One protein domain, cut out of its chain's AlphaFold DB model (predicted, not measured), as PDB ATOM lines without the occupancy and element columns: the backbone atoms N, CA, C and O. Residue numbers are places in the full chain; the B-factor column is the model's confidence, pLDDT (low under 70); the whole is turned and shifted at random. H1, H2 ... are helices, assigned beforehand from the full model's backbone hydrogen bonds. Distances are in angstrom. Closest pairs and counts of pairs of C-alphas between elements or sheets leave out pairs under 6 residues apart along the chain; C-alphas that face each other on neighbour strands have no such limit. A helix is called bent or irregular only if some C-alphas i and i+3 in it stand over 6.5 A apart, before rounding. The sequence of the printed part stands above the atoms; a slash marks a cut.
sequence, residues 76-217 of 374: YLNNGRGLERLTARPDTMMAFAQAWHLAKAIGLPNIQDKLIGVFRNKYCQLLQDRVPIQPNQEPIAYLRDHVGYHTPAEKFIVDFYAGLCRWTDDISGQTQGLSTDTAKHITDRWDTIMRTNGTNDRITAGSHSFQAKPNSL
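What this domain is: This is residues 76 to 217 of the 374 residues of an uncharacterized protein of Lophiotrema nucula (UniProt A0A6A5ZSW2). Three helices side by side, H3, H4 and H6, make the core of a compact helical body: the longest, H4, has H3 folded back beside its first part and H6 running the same way beside it, while H5 packs on H3 and on the first part of H6, away from H4. H8 packs steeply across H6, and the long stretch from 196 to 213, with no named element, runs back along the body to short H9 near the first end of H4. The printed part has 142 residues with nine named helices, H1 to H9 in order along the chain, and no named strand; the class is all helix. It is compact, with a radius of gyration of the C-alphas of 14.5 A, and only just elongated, spanning 45 by 29 by 27 A.

Where its parts are: H4, residues 109 to 129, measures 30.4 A from C-alpha 109 at (93.235, 162.052, 130.666) to C-alpha 129 at (110.602, 154.963, 106.756). Before it come H1, residues 76 to 79, H2, residues 83 to 88, and H3, residues 92 to 105, of 20.0 A. After it come H5, residues 138 to 146, of 12.1 A, and H6, residues 152 to 167, of 24.8 A. H6 is irregular: C-alphas 164 and 167 are 7.2 A apart. H7 is residues 171 to 174, H8 is residues 180 to 195, of 22.2 A, and H9 is residues 214 to 217, with C-alpha 217 at (87.455, 158.318, 135.714).

How they stand to each other: H3, H4 and H6 form a bundle, helices side by side. H4 touches H6, the same way at a shallow tilt of 4 degrees, closest at the C-alphas of Leu 127 and Leu 164, 6.6 A. H3 and H4 are a hairpin, opposite ways at 11 degrees, closest at Trp 100 and Gln 112, 5.7 A between C-alphas. H3 and H6 only just touch, with 3 pairs of C-alphas within 8 A, the closest being Ala 97 and Ala 153 at 7.0 A. H5 touches H3, with the C-alphas of Met 94 and Pro 139 closest at 4.7 A. H5 and H6 are a hairpin, their closest C-alphas those of Ile 140 and Glu 154 at 6.0 A. H8 touches H6 at a steep tilt of 56 degrees, closest at the C-alphas of Ala 162 and Trp 190, 4.5 A. H2 touches H4, its C-alpha of Glu 84 6.2 A from that of Val 118, and touches H3 only at the corner, closest at the C-alphas of Leu 86 and Ala 95, 5.8 A. H1, H7 and H9 touch no helix. Every O i to N i+4 pair is within hydrogen-bond range in H3, H4, H5 and H8; H6 has 10 of 12, H2 has 0 of 2 but 3 of 3 O i to N i+3 pairs, and H1, H7 and H9 are too short for an O i to N i+4 pair.

The domain as a whole: The two C-alphas farthest apart, those of Asn 78 and Asp 169, are 45.0 A from each other. The printed part has no cut. The link from H8 to H9, 18 residues, is long, and that from H4 to H5 is short. Mean pLDDT of the printed part is 95.8; residues 216 to 217 are under 70.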
ATOM      1  N   TYR A  76     107.471 165.161 132.643       97.94
ATOM      2  CA  TYR A  76     106.434 165.828 131.858       97.94
ATOM      3  C   TYR A  76     105.510 166.688 132.729       97.94
ATOM      4  O   TYR A  76     105.193 167.816 132.363       97.94
ATOM      5  N   LEU A  77     105.127 166.213 133.918       97.38
ATOM      6  CA  LEU A  77     104.358 167.018 134.871       97.38
ATOM      7  C   LEU A  77     105.120 168.245 135.381       97.38
ATOM      8  O   LEU A  77     104.486 169.217 135.775       97.38
ATOM      9  N   ASN A  78     106.454 168.209 135.396       95.88
ATOM     10  CA  ASN A  78     107.288 169.315 135.864       95.88
ATOM     11  C   ASN A  78     107.497 170.406 134.814       95.88
ATOM     12  O   ASN A  78     107.545 171.580 135.171       95.88
ATOM     13  N   ASN A  79     107.695 170.028 133.551       96.12
ATOM     14  CA  ASN A  79     108.159 170.955 132.512       96.12
ATOM     15  C   ASN A  79     107.400 170.850 131.175       96.12
ATOM     16  O   ASN A  79     107.725 171.576 130.235       96.12
ATOM     17  N   GLY A  80     106.406 169.965 131.074       95.94
ATOM     18  CA  GLY A  80     105.606 169.744 129.869       95.94
ATOM     19  C   GLY A  80     106.346 169.043 128.726       95.94
ATOM     20  O   GLY A  80     105.894 169.129 127.584       95.94
ATOM     21  N   ARG A  81     107.489 168.391 128.984       95.25
ATOM     22  CA  ARG A  81     108.352 167.775 127.959       95.25
ATOM     23  C   ARG A  81     108.761 166.346 128.320       95.25
ATOM     24  O   ARG A  81     108.626 165.909 129.457       95.25
ATOM     25  N   GLY A  82     109.288 165.615 127.337       94.75
ATOM     26  CA  GLY A  82     110.028 164.376 127.570       94.75
ATOM     27  C   GLY A  82     109.239 163.088 127.345       94.75
ATOM     28  O   GLY A  82     109.846 162.018 127.443       94.75
ATOM     29  N   LEU A  83     107.946 163.162 127.004       97.88
ATOM     30  CA  LEU A  83     107.145 161.990 126.613       97.88
ATOM     31  C   LEU A  83     107.688 161.326 125.343       97.88
ATOM     32  O   LEU A  83     107.549 160.120 125.172       97.88
ATOM     33  N   GLU A  84     108.366 162.083 124.481       97.69
ATOM     34  CA  GLU A  84     109.000 161.596 123.254       97.69
ATOM     35  C   GLU A  84     110.037 160.502 123.548       97.69
ATOM     36  O   GLU A  84     110.209 159.581 122.749       97.69
ATOM     37  N   ARG A  85     110.667 160.527 124.732       97.69
ATOM     38  CA  ARG A  85     111.631 159.501 125.162       97.69
ATOM     39  C   ARG A  85     111.007 158.116 125.303       97.69
ATOM     40  O   ARG A  85     111.725 157.128 125.197       97.69
ATOM     41  N   LEU A  86     109.686 158.020 125.484       97.88
ATOM     42  CA  LEU A  86     108.981 156.734 125.470       97.88
ATOM     43  C   LEU A  86     109.102 156.044 124.104       97.88
ATOM     44  O   LEU A  86     109.191 154.823 124.049       97.88
ATOM     45  N   THR A  87     109.167 156.820 123.018       97.31
ATOM     46  CA  THR A  87     109.262 156.300 121.642       97.31
ATOM     47  C   THR A  87     110.673 155.890 121.226       97.31
ATOM     48  O   THR A  87     110.846 155.226 120.208       97.31
ATOM     49  N   ALA A  88     111.684 156.289 122.003       95.88
ATOM     50  CA  ALA A  88     113.076 155.900 121.795       95.88
ATOM     51  C   ALA A  88     113.426 154.573 122.488       95.88
ATOM     52  O   ALA A  88     114.524 154.051 122.302       95.88
ATOM     53  N   ARG A  89     112.520 154.034 123.314       94.69
ATOM     54  CA  ARG A  89     112.746 152.783 124.040       94.69
ATOM     55  C   ARG A  89     112.660 151.577 123.097       94.69
ATOM     56  O   ARG A  89     111.812 151.595 122.204       94.69
ATOM     57  N   PRO A  90     113.450 150.512 123.340       93.12
ATOM     58  CA  PRO A  90     113.357 149.267 122.573       93.12
ATOM     59  C   PRO A  90     111.921 148.731 122.519       93.12
ATOM     60  O   PRO A  90     111.368 148.536 121.441       93.12
ATOM     61  N   ASP A  91     111.262 148.652 123.677       94.62
ATOM     62  CA  ASP A  91     109.881 148.169 123.792       94.62
ATOM     63  C   ASP A  91     108.884 149.328 123.701       94.62
ATOM     64  O   ASP A  91     108.145 149.637 124.638       94.62
ATOM     65  N   THR A  92     108.888 150.013 122.558       96.31
ATOM     66  CA  THR A  92     108.111 151.241 122.322       96.31
ATOM     67  C   THR A  92     106.622 151.074 122.683       96.31
ATOM     68  O   THR A  92     106.067 151.892 123.418       96.31
ATOM     69  N   MET A  93     105.970 149.991 122.240       97.94
ATOM     70  CA  MET A  93     104.547 149.741 122.539       97.94
ATOM     71  C   MET A  93     104.289 149.360 124.002       97.94
ATOM     72  O   MET A  93     103.256 149.732 124.557       97.94
ATOM     73  N   MET A  94     105.231 148.681 124.662       98.06
ATOM     74  CA  MET A  94     105.124 148.407 126.099       98.06
ATOM     75  C   MET A  94     105.238 149.705 126.907       98.06
ATOM     76  O   MET A  94     104.441 149.949 127.812       98.06
ATOM     77  N   ALA A  95     106.169 150.589 126.537       98.25
ATOM     78  CA  ALA A  95     106.310 151.902 127.158       98.25
ATOM     79  C   ALA A  95     105.038 152.754 126.993       98.25
ATOM     80  O   ALA A  95     104.634 153.423 127.944       98.25
ATOM     81  N   PHE A  96     104.379 152.691 125.828       98.56
ATOM     82  CA  PHE A  96     103.062 153.302 125.615       98.56
ATOM     83  C   PHE A  96     102.006 152.740 126.572       98.56
ATOM     84  O   PHE A  96     101.356 153.508 127.278       98.56
ATOM     85  N   ALA A  97     101.856 151.413 126.627       98.44
ATOM     86  CA  ALA A  97     100.866 150.748 127.472       98.44
ATOM     87  C   ALA A  97     101.047 151.096 128.961       98.44
ATOM     88  O   ALA A  97     100.087 151.462 129.644       98.44
ATOM     89  N   GLN A  98     102.290 151.058 129.449       98.25
ATOM     90  CA  GLN A  98     102.642 151.428 130.821       98.25
ATOM     91  C   GLN A  98     102.380 152.914 131.101       98.25
ATOM     92  O   GLN A  98     101.801 153.252 132.133       98.25
ATOM     93  N   ALA A  99     102.758 153.809 130.183       98.38
ATOM     94  CA  ALA A  99     102.521 155.246 130.324       98.38
ATOM     95  C   ALA A  99     101.023 155.575 130.335       98.38
ATOM     96  O   ALA A  99     100.576 156.392 131.139       98.38
ATOM     97  N   TRP A 100     100.242 154.909 129.483       98.00
ATOM     98  CA  TRP A 100      98.793 155.053 129.427       98.00
ATOM     99  C   TRP A 100      98.120 154.594 130.721       98.00
ATOM    100  O   TRP A 100      97.281 155.313 131.267       98.00
ATOM    101  N   HIS A 101      98.496 153.412 131.223       96.94
ATOM    102  CA  HIS A 101      98.025 152.901 132.510       96.94
ATOM    103  C   HIS A 101      98.347 153.888 133.637       96.94
ATOM    104  O   HIS A 101      97.445 154.256 134.386       96.94
ATOM    105  N   LEU A 102      99.586 154.385 133.716       97.25
ATOM    106  CA  LEU A 102      99.974 155.358 134.736       97.25
ATOM    107  C   LEU A 102      99.182 156.659 134.631       97.25
ATOM    108  O   LEU A 102      98.674 157.124 135.646       97.25
ATOM    109  N   ALA A 103      99.029 157.219 133.426       96.75
ATOM    110  CA  ALA A 103      98.244 158.431 133.193       96.75
ATOM    111  C   ALA A 103      96.779 158.261 133.631       96.75
ATOM    112  O   ALA A 103      96.210 159.164 134.248       96.75
ATOM    113  N   LYS A 104      96.192 157.080 133.393       95.25
ATOM    114  CA  LYS A 104      94.860 156.731 133.902       95.25
ATOM    115  C   LYS A 104      94.845 156.627 135.430       95.25
ATOM    116  O   LYS A 104      93.990 157.236 136.061       95.25
ATOM    117  N   ALA A 105      95.798 155.904 136.019       94.94
ATOM    118  CA  ALA A 105      95.866 155.650 137.461       94.94
ATOM    119  C   ALA A 105      96.089 156.925 138.292       94.94
ATOM    120  O   ALA A 105      95.664 156.998 139.445       94.94
ATOM    121  N   ILE A 106      96.732 157.943 137.710       94.81
ATOM    122  CA  ILE A 106      96.904 159.271 138.315       94.81
ATOM    123  C   ILE A 106      95.804 160.272 137.927       94.81
ATOM    124  O   ILE A 106      95.850 161.422 138.369       94.81
ATOM    125  N   GLY A 107      94.808 159.840 137.145       93.62
ATOM    126  CA  GLY A 107      93.615 160.619 136.813       93.62
ATOM    127  C   GLY A 107      93.865 161.783 135.855       93.62
ATOM    128  O   GLY A 107      93.246 162.833 136.009       93.62
ATOM    129  N   LEU A 108      94.780 161.629 134.893       94.88
ATOM    130  CA  LEU A 108      95.181 162.690 133.961       94.88
ATOM    131  C   LEU A 108      94.892 162.305 132.494       94.88
ATOM    132  O   LEU A 108      95.806 161.903 131.765       94.88
ATOM    133  N   PRO A 109      93.633 162.440 132.026       95.19
ATOM    134  CA  PRO A 109      93.235 162.052 130.666       95.19
ATOM    135  C   PRO A 109      93.909 162.890 129.572       95.19
ATOM    136  O   PRO A 109      94.249 162.382 128.510       95.19
ATOM    137  N   ASN A 110      94.218 164.151 129.859       96.00
ATOM    138  CA  ASN A 110      94.994 165.023 128.978       96.00
ATOM    139  C   ASN A 110      96.392 164.462 128.652       96.00
ATOM    140  O   ASN A 110      96.905 164.677 127.554       96.00
ATOM    141  N   ILE A 111      97.014 163.724 129.581       97.00
ATOM    142  CA  ILE A 111      98.280 163.029 129.305       97.00
ATOM    143  C   ILE A 111      98.039 161.841 128.376       97.00
ATOM    144  O   ILE A 111      98.841 161.622 127.474       97.00
ATOM    145  N   GLN A 112      96.937 161.106 128.543       97.12
ATOM    146  CA  GLN A 112      96.574 160.002 127.651       97.12
ATOM    147  C   GLN A 112      96.406 160.490 126.205       97.12
ATOM    148  O   GLN A 112      97.012 159.929 125.293       97.12
ATOM    149  N   ASP A 113      95.695 161.599 125.997       97.19
ATOM    150  CA  ASP A 113      95.539 162.195 124.665       97.19
ATOM    151  C   ASP A 113      96.880 162.689 124.097       97.19
ATOM    152  O   ASP A 113      97.179 162.509 122.912       97.19
ATOM    153  N   LYS A 114      97.750 163.254 124.949       98.00
ATOM    154  CA  LYS A 114      99.100 163.654 124.533       98.00
ATOM    155  C   LYS A 114      99.956 162.454 124.121       98.00
ATOM    156  O   LYS A 114     100.696 162.562 123.143       98.00
ATOM    157  N   LEU A 115      99.840 161.323 124.821       98.31
ATOM    158  CA  LEU A 115     100.515 160.073 124.462       98.31
ATOM    159  C   LEU A 115     100.079 159.594 123.072       98.31
ATOM    160  O   LEU A 115     100.949 159.240 122.280       98.31
ATOM    161  N   ILE A 116      98.784 159.660 122.733       98.19
ATOM    162  CA  ILE A 116      98.314 159.351 121.368       98.19
ATOM    163  C   ILE A 116      99.018 160.236 120.344       98.19
ATOM    164  O   ILE A 116      99.522 159.725 119.349       98.19
ATOM    165  N   GLY A 117      99.114 161.545 120.591       98.00
ATOM    166  CA  GLY A 117      99.807 162.464 119.684       98.00
ATOM    167  C   GLY A 117     101.287 162.113 119.483       98.00
ATOM    168  O   GLY A 117     101.760 162.036 118.351       98.00
ATOM    169  N   VAL A 118     102.015 161.847 120.572       98.31
ATOM    170  CA  VAL A 118     103.440 161.470 120.527       98.31
ATOM    171  C   VAL A 118     103.646 160.170 119.743       98.31
ATOM    172  O   VAL A 118     104.505 160.100 118.864       98.31
ATOM    173  N   PHE A 119     102.834 159.150 120.016       98.50
ATOM    174  CA  PHE A 119     102.963 157.853 119.356       98.50
ATOM    175  C   PHE A 119     102.405 157.844 117.930       98.50
ATOM    176  O   PHE A 119     102.928 157.113 117.094       98.50
ATOM    177  N   ARG A 120     101.431 158.700 117.604       98.31
ATOM    178  CA  ARG A 120     100.995 158.963 116.224       98.31
ATOM    179  C   ARG A 120     102.135 159.540 115.391       98.31
ATOM    180  O   ARG A 120     102.356 159.082 114.278       98.31
ATOM    181  N   ASN A 121     102.901 160.490 115.927       98.25
ATOM    182  CA  ASN A 121     104.065 161.023 115.215       98.25
ATOM    183  C   ASN A 121     105.104 159.925 114.948       98.25
ATOM    184  O   ASN A 121     105.610 159.813 113.833       98.25
ATOM    185  N   LYS A 122     105.368 159.069 115.947       98.00
ATOM    186  CA  LYS A 122     106.259 157.914 115.776       98.00
ATOM    187  C   LYS A 122     105.729 156.925 114.736       98.00
ATOM    188  O   LYS A 122     106.500 156.440 113.918       98.00
ATOM    189  N   TYR A 123     104.430 156.650 114.748       98.25
ATOM    190  CA  TYR A 123     103.764 155.810 113.758       98.25
ATOM    191  C   TYR A 123     103.938 156.354 112.338       98.25
ATOM    192  O   TYR A 123     104.410 155.633 111.467       98.25
ATOM    193  N   CYS A 124     103.638 157.638 112.112       98.00
ATOM    194  CA  CYS A 124     103.804 158.275 110.805       98.00
ATOM    195  C   CYS A 124     105.261 158.236 110.327       98.00
ATOM    196  O   CYS A 124     105.506 157.991 109.149       98.00
ATOM    197  N   GLN A 125     106.225 158.416 111.235       97.88
ATOM    198  CA  GLN A 125     107.641 158.257 110.916       97.88
ATOM    199  C   GLN A 125     107.953 156.826 110.448       97.88
ATOM    200  O   GLN A 125     108.569 156.641 109.407       97.88
ATOM    201  N   LEU A 126     107.489 155.807 111.175       97.06
ATOM    202  CA  LEU A 126     107.696 154.403 110.802       97.06
ATOM    203  C   LEU A 126     106.997 154.042 109.482       97.06
ATOM    204  O   LEU A 126     107.543 153.259 108.707       97.06
ATOM    205  N   LEU A 127     105.833 154.647 109.206       96.44
ATOM    206  CA  LEU A 127     105.155 154.578 107.909       96.44
ATOM    207  C   LEU A 127     106.008 155.126 106.773       96.44
ATOM    208  O   LEU A 127     106.157 154.475 105.739       96.44
ATOM    209  N   GLN A 128     106.566 156.313 106.968       97.25
ATOM    210  CA  GLN A 128     107.412 156.960 105.980       97.25
ATOM    211  C   GLN A 128     108.699 156.164 105.731       97.25
ATOM    212  O   GLN A 128     109.065 155.934 104.579       97.25
ATOM    213  N   ASP A 129     109.337 155.698 106.804       97.00
ATOM    214  CA  ASP A 129     110.602 154.963 106.756       97.00
ATOM    215  C   ASP A 129     110.417 153.493 106.333       97.00
ATOM    216  O   ASP A 129     111.401 152.789 106.100       97.00
ATOM    217  N   ARG A 130     109.164 153.019 106.235       95.50
ATOM    218  CA  ARG A 130     108.788 151.620 105.952       95.50
ATOM    219  C   ARG A 130     109.490 150.627 106.879       95.50
ATOM    220  O   ARG A 130     109.904 149.549 106.457       95.50
ATOM    221  N   VAL A 131     109.653 151.004 108.145       94.38
ATOM    222  CA  VAL A 131     110.306 150.156 109.145       94.38
ATOM    223  C   VAL A 131     109.276 149.160 109.672       94.38
ATOM    224  O   VAL A 131     108.318 149.579 110.329       94.38
ATOM    225  N   PRO A 132     109.448 147.849 109.420       89.81
ATOM    226  CA  PRO A 132     108.532 146.856 109.948       89.81
ATOM    227  C   PRO A 132     108.697 146.753 111.467       89.81
ATOM    228  O   PRO A 132     109.814 146.711 111.987       89.81
ATOM    229  N   ILE A 133     107.574 146.683 112.180       92.94
ATOM    230  CA  ILE A 133     107.532 146.325 113.599       92.94
ATOM    231  C   ILE A 133     106.692 145.066 113.718       92.94
ATOM    232  O   ILE A 133     105.537 145.053 113.296       92.94
ATOM    233  N   GLN A 134     107.277 144.022 114.300       95.00
ATOM    234  CA  GLN A 134     106.551 142.790 114.575       95.00
ATOM    235  C   GLN A 134     105.520 143.035 115.686       95.00
ATOM    236  O   GLN A 134     105.879 143.586 116.735       95.00
ATOM    237  N   PRO A 135     104.251 142.649 115.480       97.06
ATOM    238  CA  PRO A 135     103.240 142.704 116.525       97.06
ATOM    239  C   PRO A 135     103.670 141.931 117.778       97.06
ATOM    240  O   PRO A 135     104.036 140.762 117.705       97.06
ATOM    241  N   ASN A 136     103.586 142.572 118.946       97.12
ATOM    242  CA  ASN A 136     103.836 141.940 120.245       97.12
ATOM    243  C   ASN A 136     102.534 141.896 121.067       97.12
ATOM    244  O   ASN A 136     101.840 142.912 121.186       97.12
ATOM    245  N   GLN A 137     102.228 140.731 121.651       97.50
ATOM    246  CA  GLN A 137     101.073 140.486 122.521       97.50
ATOM    247  C   GLN A 137     101.201 141.164 123.892       97.50
ATOM    248  O   GLN A 137     100.191 141.564 124.476       97.50
ATOM    249  N   GLU A 138     102.415 141.294 124.424       98.06
ATOM    250  CA  GLU A 138     102.641 141.706 125.814       98.06
ATOM    251  C   GLU A 138     102.030 143.073 126.170       98.06
ATOM    252  O   GLU A 138     101.392 143.163 127.219       98.06
ATOM    253  N   PRO A 139     102.123 144.136 125.341       98.38
ATOM    254  CA  PRO A 139     101.500 145.422 125.660       98.38
ATOM    255  C   PRO A 139      99.970 145.343 125.759       98.38
ATOM    256  O   PRO A 139      99.360 146.030 126.578       98.38
ATOM    257  N   ILE A 140      99.343 144.496 124.936       98.19
ATOM    258  CA  ILE A 140      97.890 144.294 124.925       98.19
ATOM    259  C   ILE A 140      97.468 143.492 126.156       98.19
ATOM    260  O   ILE A 140      96.527 143.889 126.845       98.19
ATOM    261  N   ALA A 141      98.195 142.418 126.477       97.62
ATOM    262  CA  ALA A 141      97.984 141.654 127.707       97.62
ATOM    263  C   ALA A 141      98.120 142.555 128.946       97.62
ATOM    264  O   ALA A 141      97.217 142.603 129.779       97.62
ATOM    265  N   TYR A 142      99.171 143.379 128.999       97.44
ATOM    266  CA  TYR A 142      99.389 144.333 130.083       97.44
ATOM    267  C   TYR A 142      98.205 145.294 130.269       97.44
ATOM    268  O   TYR A 142      97.751 145.502 131.396       97.44
ATOM    269  N   LEU A 143      97.680 145.873 129.180       97.06
ATOM    270  CA  LEU A 143      96.515 146.762 129.246       97.06
ATOM    271  C   LEU A 143      95.265 146.039 129.742       97.06
ATOM    272  O   LEU A 143      94.517 146.608 130.534       97.06
ATOM    273  N   ARG A 144      95.037 144.797 129.319       96.00
ATOM    274  CA  ARG A 144      93.888 144.007 129.781       96.00
ATOM    275  C   ARG A 144      93.957 143.742 131.280       96.00
ATOM    276  O   ARG A 144      92.949 143.916 131.962       96.00
ATOM    277  N   ASP A 145      95.150 143.436 131.782       95.25
ATOM    278  CA  ASP A 145      95.388 143.148 133.196       95.25
ATOM    279  C   ASP A 145      95.297 144.391 134.097       95.25
ATOM    280  O   ASP A 145      94.917 144.275 135.261       95.25
ATOM    281  N   HIS A 146      95.636 145.580 133.578       94.44
ATOM    282  CA  HIS A 146      95.775 146.808 134.381       94.44
ATOM    283  C   HIS A 146      94.763 147.917 134.065       94.44
ATOM    284  O   HIS A 146      94.693 148.912 134.784       94.44
ATOM    285  N   VAL A 147      94.027 147.816 132.963       93.50
ATOM    286  CA  VAL A 147      93.123 148.872 132.476       93.50
ATOM    287  C   VAL A 147      91.779 148.294 132.040       93.50
ATOM    288  O   VAL A 147      90.746 148.945 132.237       93.50
ATOM    289  N   GLY A 148      91.790 147.098 131.453       93.12
ATOM    290  CA  GLY A 148      90.624 146.375 130.957       93.12
ATOM    291  C   GLY A 148      90.655 146.140 129.446       93.12
ATOM    292  O   GLY A 148      91.606 146.497 128.754       93.12
ATOM    293  N   TYR A 149      89.580 145.537 128.940       94.44
ATOM    294  CA  TYR A 149      89.432 145.139 127.539       94.44
ATOM    295  C   TYR A 149      88.867 146.264 126.665       94.44
ATOM    296  O   TYR A 149      88.076 147.095 127.115       94.44
ATOM    297  N   HIS A 150      89.240 146.249 125.386       94.12
ATOM    298  CA  HIS A 150      88.758 147.141 124.329       94.12
ATOM    299  C   HIS A 150      88.935 148.633 124.643       94.12
ATOM    300  O   HIS A 150      88.139 149.485 124.223       94.12
ATOM    301  N   THR A 151      89.998 148.955 125.378       95.44
ATOM    302  CA  THR A 151      90.323 150.331 125.764       95.44
ATOM    303  C   THR A 151      90.764 151.156 124.547       95.44
ATOM    304  O   THR A 151      91.195 150.588 123.540       95.44
ATOM    305  N   PRO A 152      90.695 152.501 124.602       97.44
ATOM    306  CA  PRO A 152      91.224 153.342 123.527       97.44
ATOM    307  C   PRO A 152      92.707 153.068 123.225       97.44
ATOM    308  O   PRO A 152      93.081 153.013 122.058       97.44
ATOM    309  N   ALA A 153      93.523 152.800 124.252       97.88
ATOM    310  CA  ALA A 153      94.916 152.389 124.075       97.88
ATOM    311  C   ALA A 153      95.066 151.036 123.383       97.88
ATOM    312  O   ALA A 153      95.889 150.909 122.486       97.88
ATOM    313  N   GLU A 154      94.273 150.034 123.762       97.81
ATOM    314  CA  GLU A 154      94.320 148.724 123.105       97.81
ATOM    315  C   GLU A 154      93.958 148.849 121.622       97.81
ATOM    316  O   GLU A 154      94.685 148.356 120.764       97.81
ATOM    317  N   LYS A 155      92.888 149.593 121.308       98.19
ATOM    318  CA  LYS A 155      92.498 149.895 119.923       98.19
ATOM    319  C   LYS A 155      93.602 150.628 119.168       98.19
ATOM    320  O   LYS A 155      93.822 150.333 118.000       98.19
ATOM    321  N   PHE A 156      94.287 151.567 119.822       98.62
ATOM    322  CA  PHE A 156      95.416 152.277 119.228       98.62
ATOM    323  C   PHE A 156      96.565 151.322 118.888       98.62
ATOM    324  O   PHE A 156      97.046 151.363 117.765       98.62
ATOM    325  N   ILE A 157      96.968 150.430 119.802       98.56
ATOM    326  CA  ILE A 157      98.036 149.445 119.544       98.56
ATOM    327  C   ILE A 157      97.650 148.493 118.400       98.56
ATOM    328  O   ILE A 157      98.472 148.219 117.530       98.56
ATOM    329  N   VAL A 158      96.398 148.023 118.367       98.38
ATOM    330  CA  VAL A 158      95.887 147.168 117.281       98.38
ATOM    331  C   VAL A 158      95.970 147.883 115.931       98.38
ATOM    332  O   VAL A 158      96.536 147.332 114.989       98.38
ATOM    333  N   ASP A 159      95.447 149.109 115.833       98.56
ATOM    334  CA  ASP A 159      95.500 149.892 114.592       98.56
ATOM    335  C   ASP A 159      96.950 150.256 114.212       98.56
ATOM    336  O   ASP A 159      97.279 150.281 113.027       98.56
ATOM    337  N   PHE A 160      97.836 150.458 115.194       98.44
ATOM    338  CA  PHE A 160      99.259 150.735 114.981       98.44
ATOM    339  C   PHE A 160      99.952 149.541 114.320       98.44
ATOM    340  O   PHE A 160     100.616 149.706 113.297       98.44
ATOM    341  N   TYR A 161      99.768 148.330 114.852       98.19
ATOM    342  CA  TYR A 161     100.331 147.121 114.248       98.19
ATOM    343  C   TYR A 161      99.725 146.826 112.878       98.19
ATOM    344  O   TYR A 161     100.466 146.638 111.917       98.19
ATOM    345  N   ALA A 162      98.394 146.861 112.757       97.75
ATOM    346  CA  ALA A 162      97.707 146.635 111.486       97.75
ATOM    347  C   ALA A 162      98.212 147.584 110.389       97.75
ATOM    348  O   ALA A 162      98.471 147.174 109.260       97.75
ATOM    349  N   GLY A 163      98.409 148.851 110.746       97.50
ATOM    350  CA  GLY A 163      98.936 149.865 109.856       97.50
ATOM    351  C   GLY A 163     100.382 149.640 109.420       97.50
ATOM    352  O   GLY A 163     100.690 149.865 108.251       97.50
ATOM    353  N   LEU A 164     101.265 149.178 110.311       96.81
ATOM    354  CA  LEU A 164     102.660 148.865 109.967       96.81
ATOM    355  C   LEU A 164     102.822 147.525 109.235       96.81
ATOM    356  O   LEU A 164     103.817 147.319 108.551       96.81
ATOM    357  N   CYS A 165     101.852 146.616 109.317       96.56
ATOM    358  CA  CYS A 165     101.875 145.379 108.536       96.56
ATOM    359  C   CYS A 165     101.419 145.568 107.077       96.56
ATOM    360  O   CYS A 165     101.392 144.601 106.319       96.56
ATOM    361  N   ARG A 166     101.061 146.787 106.643       93.69
ATOM    362  CA  ARG A 166     100.526 147.032 105.288       93.69
ATOM    363  C   ARG A 166     101.501 146.728 104.146       93.69
ATOM    364  O   ARG A 166     101.070 146.636 103.007       93.69
ATOM    365  N   TRP A 167     102.803 146.625 104.415       91.81
ATOM    366  CA  TRP A 167     103.801 146.273 103.391       91.81
ATOM    367  C   TRP A 167     104.256 144.817 103.477       91.81
ATOM    368  O   TRP A 167     105.209 144.441 102.802       91.81
ATOM    369  N   THR A 168     103.613 144.013 104.323       91.50
ATOM    370  CA  THR A 168     103.902 142.590 104.444       91.50
ATOM    371  C   THR A 168     102.863 141.793 103.665       91.50
ATOM    372  O   THR A 168     101.665 141.992 103.862       91.50
ATOM    373  N   ASP A 169     103.321 140.862 102.829       90.31
ATOM    374  CA  ASP A 169     102.440 139.987 102.040       90.31
ATOM    375  C   ASP A 169     101.796 138.873 102.888       90.31
ATOM    376  O   ASP A 169     100.737 138.353 102.547       90.31
ATOM    377  N   ASP A 170     102.418 138.524 104.019       93.81
ATOM    378  CA  ASP A 170     101.954 137.488 104.946       93.81
ATOM    379  C   ASP A 170     101.643 138.054 106.344       93.81
ATOM    380  O   ASP A 170     102.466 138.026 107.264       93.81
ATOM    381  N   ILE A 171     100.420 138.564 106.518       95.50
ATOM    382  CA  ILE A 171      99.908 139.010 107.827       95.50
ATOM    383  C   ILE A 171      99.761 137.852 108.827       95.50
ATOM    384  O   ILE A 171      99.872 138.050 110.041       95.50
ATOM    385  N   SER A 172      99.540 136.630 108.336       94.81
ATOM    386  CA  SER A 172      99.340 135.455 109.189       94.81
ATOM    387  C   SER A 172     100.640 135.088 109.901       94.81
ATOM    388  O   SER A 172     100.633 134.861 111.109       94.81
ATOM    389  N   GLY A 173     101.768 135.139 109.187       94.81
ATOM    390  CA  GLY A 173     103.097 134.978 109.772       94.81
ATOM    391  C   GLY A 173     103.430 136.056 110.810       94.81
ATOM    392  O   GLY A 173     103.978 135.744 111.863       94.81
ATOM    393  N   GLN A 174     103.046 137.318 110.577       94.56
ATOM    394  CA  GLN A 174     103.309 138.415 111.530       94.56
ATOM    395  C   GLN A 174     102.490 138.321 112.821       94.56
ATOM    396  O   GLN A 174     102.894 138.853 113.851       94.56
ATOM    397  N   THR A 175     101.323 137.682 112.770       96.56
ATOM    398  CA  THR A 175     100.427 137.532 113.925       96.56
ATOM    399  C   THR A 175     100.613 136.195 114.647       96.56
ATOM    400  O   THR A 175      99.923 135.915 115.632       96.56
ATOM    401  N   GLN A 176     101.579 135.382 114.207       93.94
ATOM    402  CA  GLN A 176     101.931 134.120 114.840       93.94
ATOM    403  C   GLN A 176     102.495 134.374 116.249       93.94
ATOM    404  O   GLN A 176     103.559 134.959 116.415       93.94
ATOM    405  N   GLY A 177     101.770 133.931 117.279       94.38
ATOM    406  CA  GLY A 177     102.137 134.122 118.691       94.38
ATOM    407  C   GLY A 177     101.261 135.125 119.445       94.38
ATOM    408  O   GLY A 177     101.341 135.206 120.670       94.38
ATOM    409  N   LEU A 178     100.382 135.843 118.744       96.88
ATOM    410  CA  LEU A 178      99.339 136.639 119.383       96.88
ATOM    411  C   LEU A 178      98.170 135.756 119.828       96.88
ATOM    412  O   LEU A 178      97.959 134.655 119.314       96.88
ATOM    413  N   SER A 179      97.362 136.259 120.761       97.31
ATOM    414  CA  SER A 179      96.096 135.606 121.092       97.31
ATOM    415  C   SER A 179      95.133 135.662 119.897       97.31
ATOM    416  O   SER A 179      95.144 136.623 119.127       97.31
ATOM    417  N   THR A 180      94.275 134.648 119.738       97.38
ATOM    418  CA  THR A 180      93.381 134.510 118.572       97.38
ATOM    419  C   THR A 180      92.517 135.747 118.324       97.38
ATOM    420  O   THR A 180      92.308 136.150 117.183       97.38
ATOM    421  N   ASP A 181      92.017 136.367 119.388       97.50
ATOM    422  CA  ASP A 181      91.216 137.586 119.320       97.50
ATOM    423  C   ASP A 181      92.043 138.804 118.876       97.50
ATOM    424  O   ASP A 181      91.595 139.572 118.029       97.50
ATOM    425  N   THR A 182      93.265 138.951 119.393       97.38
ATOM    426  CA  THR A 182      94.183 140.035 119.021       97.38
ATOM    427  C   THR A 182      94.618 139.904 117.566       97.38
ATOM    428  O   THR A 182      94.525 140.874 116.813       97.38
ATOM    429  N   ALA A 183      95.034 138.702 117.155       97.94
ATOM    430  CA  ALA A 183      95.391 138.395 115.773       97.94
ATOM    431  C   ALA A 183      94.231 138.725 114.829       97.94
ATOM    432  O   ALA A 183      94.415 139.461 113.864       97.94
ATOM    433  N   LYS A 184      93.014 138.272 115.163       97.81
ATOM    434  CA  LYS A 184      91.807 138.591 114.396       97.81
ATOM    435  C   LYS A 184      91.593 140.100 114.274       97.81
ATOM    436  O   LYS A 184      91.388 140.591 113.172       97.81
ATOM    437  N   HIS A 185      91.669 140.845 115.377       98.00
ATOM    438  CA  HIS A 185      91.476 142.293 115.345       98.00
ATOM    439  C   HIS A 185      92.524 143.019 114.495       98.00
ATOM    440  O   HIS A 185      92.166 143.941 113.764       98.00
ATOM    441  N   ILE A 186      93.792 142.606 114.552       98.00
ATOM    442  CA  ILE A 186      94.848 143.172 113.703       98.00
ATOM    443  C   ILE A 186      94.576 142.848 112.231       98.00
ATOM    444  O   ILE A 186      94.605 143.761 111.410       98.00
ATOM    445  N   THR A 187      94.243 141.598 111.899       98.06
ATOM    446  CA  THR A 187      93.935 141.170 110.525       98.06
ATOM    447  C   THR A 187      92.718 141.897 109.954       98.06
ATOM    448  O   THR A 187      92.798 142.434 108.853       98.06
ATOM    449  N   ASP A 188      91.624 142.006 110.715       97.94
ATOM    450  CA  ASP A 188      90.410 142.724 110.299       97.94
ATOM    451  C   ASP A 188      90.715 144.206 109.996       97.94
ATOM    452  O   ASP A 188      90.213 144.795 109.029       97.94
ATOM    453  N   ARG A 189      91.554 144.839 110.830       97.75
ATOM    454  CA  ARG A 189      91.970 146.234 110.638       97.75
ATOM    455  C   ARG A 189      92.927 146.390 109.463       97.75
ATOM    456  O   ARG A 189      92.735 147.319 108.681       97.75
ATOM    457  N   TRP A 190      93.890 145.489 109.312       97.56
ATOM    458  CA  TRP A 190      94.827 145.467 108.193       97.56
ATOM    459  C   TRP A 190      94.084 145.327 106.863       97.56
ATOM    460  O   TRP A 190      94.264 146.159 105.979       97.56
ATOM    461  N   ASP A 191      93.155 144.378 106.759       97.69
ATOM    462  CA  ASP A 191      92.351 144.153 105.555       97.69
ATOM    463  C   ASP A 191      91.507 145.395 105.201       97.69
ATOM    464  O   ASP A 191      91.451 145.834 104.054       97.69
ATOM    465  N   THR A 192      90.940 146.068 106.210       97.62
ATOM    466  CA  THR A 192      90.239 147.349 106.005       97.62
ATOM    467  C   THR A 192      91.162 148.440 105.439       97.62
ATOM    468  O   THR A 192      90.758 149.196 104.553       97.62
ATOM    469  N   ILE A 193      92.391 148.550 105.954       97.12
ATOM    470  CA  ILE A 193      93.392 149.522 105.487       97.12
ATOM    471  C   ILE A 193      93.806 149.192 104.045       97.12
ATOM    472  O   ILE A 193      93.831 150.094 103.208       97.12
ATOM    473  N   MET A 194      94.051 147.917 103.732       96.81
ATOM    474  CA  MET A 194      94.455 147.460 102.397       96.81
ATOM    475  C   MET A 194      93.360 147.690 101.353       96.81
ATOM    476  O   MET A 194      93.622 148.291 100.312       96.81
ATOM    477  N   ARG A 195      92.108 147.324 101.658       97.19
ATOM    478  CA  ARG A 195      90.958 147.529 100.757       97.19
ATOM    479  C   ARG A 195      90.697 148.991 100.409       97.19
ATOM    480  O   ARG A 195      90.076 149.279  99.394       97.19
ATOM    481  N   THR A 196      91.156 149.912 101.248       96.75
ATOM    482  CA  THR A 196      90.940 151.354 101.072       96.75
ATOM    483  C   THR A 196      92.209 152.112 100.718       96.75
ATOM    484  O   THR A 196      92.228 153.342 100.761       96.75
ATOM    485  N   ASN A 197      93.273 151.382 100.365       94.81
ATOM    486  CA  ASN A 197      94.578 151.934 100.024       94.81
ATOM    487  C   ASN A 197      95.089 152.942 101.077       94.81
ATOM    488  O   ASN A 197      95.636 153.995 100.757       94.81
ATOM    489  N   GLY A 198      94.851 152.645 102.357       93.88
ATOM    490  CA  GLY A 198      95.289 153.466 103.483       93.88
ATOM    491  C   GLY A 198      94.357 154.603 103.903       93.88
ATOM    492  O   GLY A 198      94.615 155.192 104.951       93.88
ATOM    493  N   THR A 199      93.277 154.908 103.174       95.69
ATOM    494  CA  THR A 199      92.382 156.029 103.538       95.69
ATOM    495  C   THR A 199      91.628 155.794 104.853       95.69
ATOM    496  O   THR A 199      91.372 156.744 105.585       95.69
ATOM    497  N   ASN A 200      91.364 154.533 105.225       96.75
ATOM    498  CA  ASN A 200      90.760 154.165 106.517       96.75
ATOM    499  C   ASN A 200      91.771 153.883 107.646       96.75
ATOM    500  O   ASN A 200      91.438 153.226 108.649       96.75
ATOM    501  N   ASP A 201      93.008 154.354 107.510       97.88
ATOM    502  CA  ASP A 201      93.956 154.366 108.617       97.88
ATOM    503  C   ASP A 201      93.538 155.421 109.655       97.88
ATOM    504  O   ASP A 201      93.710 156.629 109.498       97.88
ATOM    505  N   ARG A 202      92.969 154.939 110.763       98.12
ATOM    506  CA  ARG A 202      92.433 155.793 111.826       98.12
ATOM    507  C   ARG A 202      93.516 156.595 112.542       98.12
ATOM    508  O   ARG A 202      93.193 157.635 113.116       98.12
ATOM    509  N   ILE A 203      94.765 156.125 112.556       98.06
ATOM    510  CA  ILE A 203      95.860 156.822 113.236       98.06
ATOM    511  C   ILE A 203      96.319 158.003 112.384       98.06
ATOM    512  O   ILE A 203      96.426 159.111 112.912       98.06
ATOM    513  N   THR A 204      96.528 157.825 111.075       97.56
ATOM    514  CA  THR A 204      96.850 158.959 110.185       97.56
ATOM    515  C   THR A 204      95.687 159.935 110.066       97.56
ATOM    516  O   THR A 204      95.941 161.136 110.065       97.56
ATOM    517  N   ALA A 205      94.439 159.460 110.083       97.00
ATOM    518  CA  ALA A 205      93.247 160.311 110.087       97.00
ATOM    519  C   ALA A 205      93.022 161.066 111.414       97.00
ATOM    520  O   ALA A 205      92.251 162.018 111.460       97.00
ATOM    521  N   GLY A 206      93.691 160.679 112.508       95.12
ATOM    522  CA  GLY A 206      93.524 161.337 113.809       95.12
ATOM    523  C   GLY A 206      92.183 161.046 114.483       95.12
ATOM    524  O   GLY A 206      91.621 161.920 115.134       95.12
ATOM    525  N   SER A 207      91.677 159.821 114.333       96.00
ATOM    526  CA  SER A 207      90.379 159.402 114.862       96.00
ATOM    527  C   SER A 207      90.215 159.680 116.363       96.00
ATOM    528  O   SER A 207      91.042 159.287 117.191       96.00
ATOM    529  N   HIS A 208      89.057 160.233 116.730       95.25
ATOM    530  CA  HIS A 208      88.636 160.430 118.122       95.25
ATOM    531  C   HIS A 208      88.431 159.117 118.894       95.25
ATOM    532  O   HIS A 208      88.324 159.125 120.119       95.25
ATOM    533  N   SER A 209      88.424 157.962 118.215       95.81
ATOM    534  CA  SER A 209      88.271 156.644 118.850       95.81
ATOM    535  C   SER A 209      89.364 156.303 119.866       95.81
ATOM    536  O   SER A 209      89.178 155.380 120.663       95.81
ATOM    537  N   PHE A 210      90.498 157.007 119.818       96.56
ATOM    538  CA  PHE A 210      91.637 156.803 120.712       96.56
ATOM    539  C   PHE A 210      91.660 157.760 121.911       96.56
ATOM    540  O   PHE A 210      92.489 157.581 122.798       96.56
ATOM    541  N   GLN A 211      90.767 158.752 121.957       95.69
ATOM    542  CA  GLN A 211      90.752 159.749 123.026       95.69
ATOM    543  C   GLN A 211      90.264 159.154 124.350       95.69
ATOM    544  O   GLN A 211      89.379 158.286 124.395       95.69
ATOM    545  N   ALA A 212      90.847 159.628 125.448       93.38
ATOM    546  CA  ALA A 212      90.425 159.237 126.781       93.38
ATOM    547  C   ALA A 212      89.042 159.827 127.092       93.38
ATOM    548  O   ALA A 212      88.817 161.032 127.017       93.38
ATOM    549  N   LYS A 213      88.084 158.973 127.471       90.31
ATOM    550  CA  LYS A 213      86.745 159.436 127.862       90.31
ATOM    551  C   LYS A 213      86.790 160.038 129.275       90.31
ATOM    552  O   LYS A 213      87.151 159.301 130.199       90.31
ATOM    553  N   PRO A 214      86.334 161.285 129.498       83.38
ATOM    554  CA  PRO A 214      86.338 161.915 130.825       83.38
ATOM    555  C   PRO A 214      85.556 161.114 131.871       83.38
ATOM    556  O   PRO A 214      85.994 160.943 133.003       83.38
ATOM    557  N   ASN A 215      84.429 160.528 131.456       74.25
ATOM    558  CA  ASN A 215      83.540 159.772 132.341       74.25
ATOM    559  C   ASN A 215      84.124 158.414 132.768       74.25
ATOM    560  O   ASN A 215      83.589 157.784 133.673       74.25
ATOM    561  N   SER A 216      85.234 157.967 132.163       68.62
ATOM    562  CA  SER A 216      85.898 156.716 132.562       68.62
ATOM    563  C   SER A 216      86.695 156.831 133.868       68.62
ATOM    564  O   SER A 216      87.190 155.826 134.369       68.62
ATOM    565  N   LEU A 217      86.797 158.042 134.433       63.66
ATOM    566  CA  LEU A 217      87.455 158.318 135.714       63.66
ATOM    567  C   LEU A 217      86.670 157.817 136.937       63.66
ATOM    568  O   LEU A 217      87.224 157.769 138.030       63.66
TER     569      LEU A 217